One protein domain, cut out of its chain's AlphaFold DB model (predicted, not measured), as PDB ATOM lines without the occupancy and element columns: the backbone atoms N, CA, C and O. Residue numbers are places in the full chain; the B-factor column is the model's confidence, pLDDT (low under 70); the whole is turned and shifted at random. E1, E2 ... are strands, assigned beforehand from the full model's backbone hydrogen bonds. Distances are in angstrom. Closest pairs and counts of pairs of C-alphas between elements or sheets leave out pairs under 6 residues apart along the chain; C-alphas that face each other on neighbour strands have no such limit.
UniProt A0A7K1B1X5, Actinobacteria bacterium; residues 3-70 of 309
ATOM      1  N   VAL A   3     136.468 152.028 161.187       95.38
ATOM      2  CA  VAL A   3     137.216 151.782 162.422       95.38
ATOM      3  C   VAL A   3     138.481 151.047 162.040       95.38
ATOM      4  O   VAL A   3     138.424 149.933 161.525       95.38
ATOM      5  N   THR A   4     139.622 151.670 162.293       96.44
ATOM      6  CA  THR A   4     140.930 151.084 162.025       96.44
ATOM      7  C   THR A   4     141.629 150.829 163.341       96.44
ATOM      8  O   THR A   4     141.870 151.759 164.106       96.44
ATOM      9  N   ALA A   5     141.970 149.570 163.600       96.25
ATOM     10  CA  ALA A   5     142.927 149.242 164.642       96.25
ATOM     11  C   ALA A   5     144.327 149.193 164.037       96.25
ATOM     12  O   ALA A   5     144.513 148.656 162.945       96.25
ATOM     13  N   THR A   6     145.298 149.756 164.742       94.56
ATOM     14  CA  THR A   6     146.713 149.723 164.376       94.56
ATOM     15  C   THR A   6     147.560 149.431 165.609       94.56
ATOM     16  O   THR A   6     147.108 149.633 166.739       94.56
ATOM     17  N   GLU A   7     148.770 148.918 165.392       92.62
ATOM     18  CA  GLU A   7     149.711 148.560 166.458       92.62
ATOM     19  C   GLU A   7     149.077 147.652 167.533       92.62
ATOM     20  O   GLU A   7     149.231 147.869 168.737       92.62
ATOM     21  N   SER A   8     148.320 146.634 167.108       93.81
ATOM     22  CA  SER A   8     147.707 145.676 168.034       93.81
ATOM     23  C   SER A   8     148.761 144.987 168.907       93.81
ATOM     24  O   SER A   8     149.784 144.507 168.420       93.81
ATOM     25  N   LEU A   9     148.517 144.888 170.213       94.00
ATOM     26  CA  LEU A   9     149.426 144.184 171.122       94.00
ATOM     27  C   LEU A   9     149.302 142.658 170.992       94.00
ATOM     28  O   LEU A   9     150.264 141.934 171.232       94.00
ATOM     29  N   ALA A  10     148.127 142.150 170.630       94.00
ATOM     30  CA  ALA A  10     147.849 140.723 170.496       94.00
ATOM     31  C   ALA A  10     146.609 140.497 169.614       94.00
ATOM     32  O   ALA A  10     145.985 141.454 169.147       94.00
ATOM     33  N   ASP A  11     146.266 139.230 169.402       93.56
ATOM     34  CA  ASP A  11     144.979 138.816 168.859       93.56
ATOM     35  C   ASP A  11     143.819 139.237 169.777       93.56
ATOM     36  O   ASP A  11     143.937 139.299 171.002       93.56
ATOM     37  N   GLY A  12     142.681 139.565 169.184       93.81
ATOM     38  CA  GLY A  12     141.505 140.026 169.908       93.81
ATOM     39  C   GLY A  12     140.537 140.736 168.981       93.81
ATOM     40  O   GLY A  12     140.539 140.524 167.772       93.81
ATOM     41  N   TYR A  13     139.706 141.611 169.532       95.44
ATOM     42  CA  TYR A  13     138.746 142.349 168.722       95.44
ATOM     43  C   TYR A  13     138.519 143.769 169.220       95.44
ATOM     44  O   TYR A  13     138.773 144.112 170.381       95.44
ATOM     45  N   VAL A  14     137.986 144.575 168.308       96.50
ATOM     46  CA  VAL A  14     137.394 145.879 168.583       96.50
ATOM     47  C   VAL A  14     135.887 145.752 168.434       96.50
ATOM     48  O   VAL A  14     135.403 145.144 167.479       96.50
ATOM     49  N   SER A  15     135.141 146.321 169.370       95.56
ATOM     50  CA  SER A  15     133.683 146.386 169.329       95.56
ATOM     51  C   SER A  15     133.241 147.838 169.362       95.56
ATOM     52  O   SER A  15     133.699 148.601 170.214       95.56
ATOM     53  N   VAL A  16     132.363 148.215 168.437       95.56
ATOM     54  CA  VAL A  16     131.716 149.524 168.431       95.56
ATOM     55  C   VAL A  16     130.239 149.348 168.725       95.56
ATOM     56  O   VAL A  16     129.548 148.563 168.078       95.56
ATOM     57  N   THR A  17     129.763 150.073 169.732       94.88
ATOM     58  CA  THR A  17     128.396 149.960 170.256       94.88
ATOM     59  C   THR A  17     127.831 151.344 170.580       94.88
ATOM     60  O   THR A  17     128.605 152.298 170.677       94.88
ATOM     61  N   PRO A  18     126.507 151.501 170.759       95.25
ATOM     62  CA  PRO A  18     125.946 152.759 171.245       95.25
ATOM     63  C   PRO A  18     126.540 153.126 172.608       95.25
ATOM     64  O   PRO A  18     126.652 152.265 173.487       95.25
ATOM     65  N   ALA A  19     126.888 154.395 172.813       95.38
ATOM     66  CA  ALA A  19     127.544 154.799 174.049       95.38
ATOM     67  C   ALA A  19     126.644 154.570 175.272       95.38
ATOM     68  O   ALA A  19     125.497 155.019 175.284       95.38
ATOM     69  N   GLY A  20     127.146 153.884 176.300       94.81
ATOM     70  CA  GLY A  20     126.381 153.558 177.512       94.81
ATOM     71  C   GLY A  20     125.411 152.392 177.405       94.81
ATOM     72  O   GLY A  20     124.649 152.177 178.343       94.81
ATOM     73  N   SER A  21     125.433 151.650 176.297       94.00
ATOM     74  CA  SER A  21     124.644 150.420 176.132       94.00
ATOM     75  C   SER A  21     125.220 149.216 176.884       94.00
ATOM     76  O   SER A  21     124.517 148.231 177.088       94.00
ATOM     77  N   ASN A  22     126.479 149.298 177.320       92.81
ATOM     78  CA  ASN A  22     127.176 148.233 178.034       92.81
ATOM     79  C   ASN A  22     127.693 148.725 179.385       92.81
ATOM     80  O   ASN A  22     128.106 149.880 179.501       92.81
ATOM     81  N   ASP A  23     127.761 147.821 180.363       92.88
ATOM     82  CA  ASP A  23     128.405 148.087 181.646       92.88
ATOM     83  C   ASP A  23     129.917 148.363 181.433       92.88
ATOM     84  O   ASP A  23     130.620 147.544 180.819       92.88
ATOM     85  N   PRO A  24     130.446 149.515 181.892       89.31
ATOM     86  CA  PRO A  24     131.875 149.822 181.868       89.31
ATOM     87  C   PRO A  24     132.751 148.880 182.709       89.31
ATOM     88  O   PRO A  24     133.965 148.792 182.474       89.31
ATOM     89  N   ALA A  25     132.166 148.194 183.696       88.31
ATOM     90  CA  ALA A  25     132.860 147.202 184.509       88.31
ATOM     91  C   ALA A  25     133.138 145.908 183.727       88.31
ATOM     92  O   ALA A  25     134.136 145.234 183.998       88.31
ATOM     93  N   ASP A  26     132.319 145.589 182.722       89.44
ATOM     94  CA  ASP A  26     132.499 144.393 181.905       89.44
ATOM     95  C   ASP A  26     133.706 144.540 180.960       89.44
ATOM     96  O   ASP A  26     133.815 145.481 180.167       89.44
ATOM     97  N   LYS A  27     134.639 143.588 181.061       86.38
ATOM     98  CA  LYS A  27     135.869 143.501 180.256       86.38
ATOM     99  C   LYS A  27     135.730 142.561 179.063       86.38
ATOM    100  O   LYS A  27     136.731 142.143 178.478       86.38
ATOM    101  N   ARG A  28     134.502 142.197 178.704       89.31
ATOM    102  CA  ARG A  28     134.168 141.457 177.494       89.31
ATOM    103  C   ARG A  28     132.991 142.137 176.801       89.31
ATOM    104  O   ARG A  28     132.210 142.873 177.396       89.31
ATOM    105  N   ARG A  29     132.892 141.909 175.499       90.38
ATOM    106  CA  ARG A  29     131.732 142.247 174.679       90.38
ATOM    107  C   ARG A  29     131.307 140.999 173.918       90.38
ATOM    108  O   ARG A  29     132.130 140.150 173.577       90.38
ATOM    109  N   THR A  30     130.012 140.891 173.664       88.38
ATOM    110  CA  THR A  30     129.413 139.795 172.888       88.38
ATOM    111  C   THR A  30     129.393 140.082 171.385       88.38
ATOM    112  O   THR A  30     129.008 139.223 170.600       88.38
ATOM    113  N   THR A  31     129.826 141.276 170.974       90.50
ATOM    114  CA  THR A  31     129.883 141.730 169.582       90.50
ATOM    115  C   THR A  31     131.303 142.142 169.199       90.50
ATOM    116  O   THR A  31     132.049 142.665 170.028       90.50
ATOM    117  N   SER A  32     131.659 141.964 167.924       94.50
ATOM    118  CA  SER A  32     132.917 142.433 167.332       94.50
ATOM    119  C   SER A  32     132.642 143.221 166.054       94.50
ATOM    120  O   SER A  32     131.937 142.736 165.170       94.50
ATOM    121  N   SER A  33     133.248 144.396 165.923       95.06
ATOM    122  CA  SER A  33     133.268 145.180 164.684       95.06
ATOM    123  C   SER A  33     134.525 144.917 163.856       95.06
ATOM    124  O   SER A  33     134.511 145.163 162.660       95.06
ATOM    125  N   LEU A  34     135.612 144.437 164.462       95.69
ATOM    126  CA  LEU A  34     136.884 144.141 163.799       95.69
ATOM    127  C   LEU A  34     137.618 143.060 164.596       95.69
ATOM    128  O   LEU A  34     137.718 143.186 165.814       95.69
ATOM    129  N   ASN A  35     138.174 142.055 163.920       95.38
ATOM    130  CA  ASN A  35     138.958 140.997 164.558       95.38
ATOM    131  C   ASN A  35     140.435 141.118 164.173       95.38
ATOM    132  O   ASN A  35     140.786 141.113 162.995       95.38
ATOM    133  N   LEU A  36     141.286 141.224 165.187       95.00
ATOM    134  CA  LEU A  36     142.738 141.224 165.091       95.00
ATOM    135  C   LEU A  36     143.229 139.805 165.354       95.00
ATOM    136  O   LEU A  36     142.836 139.178 166.332       95.00
ATOM    137  N   VAL A  37     144.098 139.296 164.491       94.62
ATOM    138  CA  VAL A  37     144.553 137.895 164.537       94.62
ATOM    139  C   VAL A  37     146.018 137.757 164.935       94.62
ATOM    140  O   VAL A  37     146.500 136.646 165.119       94.62
ATOM    141  N   ARG A  38     146.744 138.873 165.061       93.25
ATOM    142  CA  ARG A  38     148.142 138.898 165.507       93.25
ATOM    143  C   ARG A  38     148.531 140.262 166.065       93.25
ATOM    144  O   ARG A  38     147.837 141.257 165.850       93.25
ATOM    145  N   ALA A  39     149.681 140.309 166.732       93.62
ATOM    146  CA  ALA A  39     150.330 141.554 167.124       93.62
ATOM    147  C   ALA A  39     150.851 142.354 165.913       93.62
ATOM    148  O   ALA A  39     151.091 141.796 164.831       93.62
ATOM    149  N   ALA A  40     151.043 143.661 166.114       93.62
ATOM    150  CA  ALA A  40     151.474 144.636 165.113       93.62
ATOM    151  C   ALA A  40     150.646 144.557 163.816       93.62
ATOM    152  O   ALA A  40     151.174 144.578 162.698       93.62
ATOM    153  N   GLN A  41     149.334 144.364 163.951       94.06
ATOM    154  CA  GLN A  41     148.406 144.355 162.830       94.06
ATOM    155  C   GLN A  41     147.775 145.738 162.678       94.06
ATOM    156  O   GLN A  41     147.386 146.369 163.657       94.06
ATOM    157  N   THR A  42     147.654 146.177 161.425       95.19
ATOM    158  CA  THR A  42     146.779 147.285 161.045       95.19
ATOM    159  C   THR A  42     145.648 146.720 160.210       95.19
ATOM    160  O   THR A  42     145.904 146.087 159.185       95.19
ATOM    161  N   LEU A  43     144.412 146.892 160.669       96.44
ATOM    162  CA  LEU A  43     143.232 146.386 159.982       96.44
ATOM    163  C   LEU A  43     142.089 147.408 160.080       96.44
ATOM    164  O   LEU A  43     141.677 147.750 161.193       96.44
ATOM    165  N   PRO A  44     141.579 147.907 158.943       96.25
ATOM    166  CA  PRO A  44     140.360 148.701 158.893       96.25
ATOM    167  C   PRO A  44     139.121 147.814 158.731       96.25
ATOM    168  O   PRO A  44     139.171 146.778 158.068       96.25
ATOM    169  N   ASN A  45     137.988 148.250 159.276       96.06
ATOM    170  CA  ASN A  45     136.675 147.745 158.892       96.06
ATOM    171  C   ASN A  45     135.620 148.857 158.904       96.06
ATOM    172  O   ASN A  45     135.538 149.659 159.839       96.06
ATOM    173  N   HIS A  46     134.754 148.857 157.890       95.31
ATOM    174  CA  HIS A  46     133.592 149.732 157.864       95.31
ATOM    175  C   HIS A  46     132.430 149.087 158.622       95.31
ATOM    176  O   HIS A  46     132.061 147.943 158.362       95.31
ATOM    177  N   THR A  47     131.819 149.828 159.542       92.81
ATOM    178  CA  THR A  47     130.683 149.352 160.335       92.81
ATOM    179  C   THR A  47     129.592 150.412 160.455       92.81
ATOM    180  O   THR A  47     129.869 151.614 160.536       92.81
ATOM    181  N   THR A  48     128.341 149.960 160.482       93.75
ATOM    182  CA  THR A  48     127.179 150.782 160.826       93.75
ATOM    183  C   THR A  48     126.746 150.407 162.232       93.75
ATOM    184  O   THR A  48     126.452 149.244 162.501       93.75
ATOM    185  N   VAL A  49     126.714 151.390 163.127       92.94
ATOM    186  CA  VAL A  49     126.374 151.204 164.539       92.94
ATOM    187  C   VAL A  49     125.260 152.172 164.916       92.94
ATOM    188  O   VAL A  49     125.264 153.329 164.490       92.94
ATOM    189  N   ALA A  50     124.296 151.702 165.704       94.00
ATOM    190  CA  ALA A  50     123.343 152.602 166.336       94.00
ATOM    191  C   ALA A  50     124.067 153.496 167.359       94.00
ATOM    192  O   ALA A  50     125.080 153.104 167.940       94.00
ATOM    193  N   VAL A  51     123.546 154.694 167.600       95.25
ATOM    194  CA  VAL A  51     124.111 155.637 168.574       95.25
ATOM    195  C   VAL A  51     123.115 155.910 169.688       95.25
ATOM    196  O   VAL A  51     121.902 155.825 169.493       95.25
ATOM    197  N   SER A  52     123.629 156.235 170.867       96.12
ATOM    198  CA  SER A  52     122.829 156.831 171.932       96.12
ATOM    199  C   SER A  52     122.902 158.355 171.857       96.12
ATOM    200  O   SER A  52     123.617 158.916 171.025       96.12
ATOM    201  N   ALA A  53     122.219 159.046 172.771       93.50
ATOM    202  CA  ALA A  53     122.372 160.494 172.929       93.50
ATOM    203  C   ALA A  53     123.820 160.916 173.272       93.50
ATOM    204  O   ALA A  53     124.162 162.086 173.144       93.50
ATOM    205  N   ARG A  54     124.676 159.968 173.690       92.88
ATOM    206  CA  ARG A  54     126.107 160.180 173.961       92.88
ATOM    207  C   ARG A  54     127.016 159.780 172.788       92.88
ATOM    208  O   ARG A  54     128.228 159.914 172.906       92.88
ATOM    209  N   GLY A  55     126.458 159.284 171.681       93.19
ATOM    210  CA  GLY A  55     127.211 158.810 170.517       93.19
ATOM    211  C   GLY A  55     127.473 157.302 170.541       93.19
ATOM    212  O   GLY A  55     126.554 156.502 170.750       93.19
ATOM    213  N   PHE A  56     128.724 156.910 170.298       93.25
ATOM    214  CA  PHE A  56     129.185 155.520 170.257       93.25
ATOM    215  C   PHE A  56     130.371 155.301 171.205       93.25
ATOM    216  O   PHE A  56     131.163 156.212 171.434       93.25
ATOM    217  N   ASP A  57     130.499 154.082 171.719       92.81
ATOM    218  CA  ASP A  57     131.641 153.618 172.502       92.81
ATOM    219  C   ASP A  57     132.475 152.644 171.663       92.81
ATOM    220  O   ASP A  57     131.930 151.805 170.936       92.81
ATOM    221  N   VAL A  58     133.799 152.721 171.816       92.81
ATOM    222  CA  VAL A  58     134.746 151.763 171.237       92.81
ATOM    223  C   VAL A  58     135.422 150.987 172.359       92.81
ATOM    224  O   VAL A  58     136.010 151.566 173.269       92.81
ATOM    225  N   PHE A  59     135.343 149.664 172.285       93.12
ATOM    226  CA  PHE A  59     135.964 148.740 173.223       93.12
ATOM    227  C   PHE A  59     137.046 147.925 172.521       93.12
ATOM    228  O   PHE A  59     136.825 147.436 171.413       93.12
ATOM    229  N   THR A  60     138.181 147.719 173.187       92.50
ATOM    230  CA  THR A  60     139.260 146.850 172.715       92.50
ATOM    231  C   THR A  60     139.480 145.719 173.713       92.50
ATOM    232  O   THR A  60     139.657 145.943 174.910       92.50
ATOM    233  N   GLN A  61     139.446 144.472 173.238       92.38
ATOM    234  CA  GLN A  61     139.679 143.316 174.111       92.38
ATOM    235  C   GLN A  61     141.146 143.232 174.557       92.38
ATOM    236  O   GLN A  61     141.453 142.814 175.676       92.38
ATOM    237  N   LYS A  62     142.055 143.624 173.663       90.31
ATOM    238  CA  LYS A  62     143.489 143.779 173.905       90.31
ATOM    239  C   LYS A  62     143.902 145.193 173.520       90.31
ATOM    240  O   LYS A  62     143.235 145.831 172.711       90.31
ATOM    241  N   GLY A  63     145.011 145.669 174.082       89.19
ATOM    242  CA  GLY A  63     145.542 146.986 173.735       89.19
ATOM    243  C   GLY A  63     145.824 147.097 172.235       89.19
ATOM    244  O   GLY A  63     146.410 146.198 171.636       89.19
ATOM    245  N   THR A  64     145.369 148.189 171.633       92.12
ATOM    246  CA  THR A  64     145.613 148.565 170.238       92.12
ATOM    247  C   THR A  64     145.389 150.068 170.122       92.12
ATOM    248  O   THR A  64     144.602 150.637 170.884       92.12
ATOM    249  N   HIS A  65     146.052 150.715 169.172       91.94
ATOM    250  CA  HIS A  65     145.698 152.073 168.777       91.94
ATOM    251  C   HIS A  65     144.489 152.041 167.841       91.94
ATOM    252  O   HIS A  65     144.281 151.066 167.115       91.94
ATOM    253  N   LEU A  66     143.679 153.098 167.872       93.00
ATOM    254  CA  LEU A  66     142.425 153.181 167.129       93.00
ATOM    255  C   LEU A  66     142.327 154.493 166.359       93.00
ATOM    256  O   LEU A  66     142.668 155.553 166.879       93.00
ATOM    257  N   ILE A  67     141.775 154.406 165.154       93.56
ATOM    258  CA  ILE A  67     141.315 155.533 164.346       93.56
ATOM    259  C   ILE A  67     139.841 155.273 164.028       93.56
ATOM    260  O   ILE A  67     139.484 154.167 163.610       93.56
ATOM    261  N   ALA A  68     138.980 156.261 164.258       92.19
ATOM    262  CA  ALA A  68     137.544 156.158 164.018       92.19
ATOM    263  C   ALA A  68     137.065 157.331 163.156       92.19
ATOM    264  O   ALA A  68     136.975 158.459 163.636       92.19
ATOM    265  N   ASP A  69     136.709 157.040 161.904       93.12
ATOM    266  CA  ASP A  69     136.267 158.034 160.927       93.12
ATOM    267  C   ASP A  69     134.756 157.935 160.696       93.12
ATOM    268  O   ASP A  69     134.213 156.909 160.256       93.12
ATOM    269  N   VAL A  70     134.041 159.024 160.967       91.19
ATOM    270  CA  VAL A  70     132.597 159.103 160.736       91.19
ATOM    271  C   VAL A  70     132.344 159.519 159.289       91.19
ATOM    272  O   VAL A  70     132.494 160.678 158.925       91.19
TER     273      VAL A  70
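What this domain is: This is residues 3 to 70 of the 309 residues of a protein of Actinobacteria bacterium (UniProt A0A7K1B1X5). This is a small sandwich of two three-stranded sheets, E3 E2 E5 and E4 E1 E6, face to face with their strands nearly aligned. A wide loop, residues 19 to 33, joins E2 to E3, and the chain changes sheets at the four other links. The printed part has 68 residues and no named helix; E1 to E6 follow in that order, both sheets are antiparallel, and the class is all strand, though 28 residues, under half, are in named elements. It is compact, with a radius of gyration of the C-alphas of 11.5 A and spans of 34 by 26 by 16 A.

How they stand to each other: E2, residues 12 to 18, is the inner strand between E3, residues 34 to 36, and E5, residues 56 to 60. Pairing is staggered: residues 12 to 14 pair with E3, N 14 and O 34 at 2.9 A, and 14 to 18 with E5, N 15 and O 59 at 2.9 A. E2 and E3 form a hairpin. In the other sheet E1, residues 3 to 6, has as antiparallel neighbours E4, residues 43 to 46, with N 5 and O 43 at 3.0 A, and E6, residues 65 to 69, with N 4 and O 67 at 2.8 A. The sheets' best planes are 20 degrees apart; the closest C-alphas of E3 and E4, Leu 34 and Asn 45, are 6.1 A apart. E2 and E6 are apart.

Where its parts are: E2 is 20.1 A long, from C-alpha 12 at (141.505, 140.026, 169.908). E6 spans 13.6 A, E5 13.5 A, E4 10.4 A, E1 9.9 A and E3 6.7 A. E1 begins at C-alpha 3, (137.216, 151.782, 162.422); E6 ends at C-alpha 69, (136.267, 158.034, 160.927).

The domain as a whole: The C-alphas farthest apart, Arg 38 and Ala 53, are 34.4 A apart. The printed part has no cut, the link E2 to E3 is long, and no printed residue is under 70 in pLDDT.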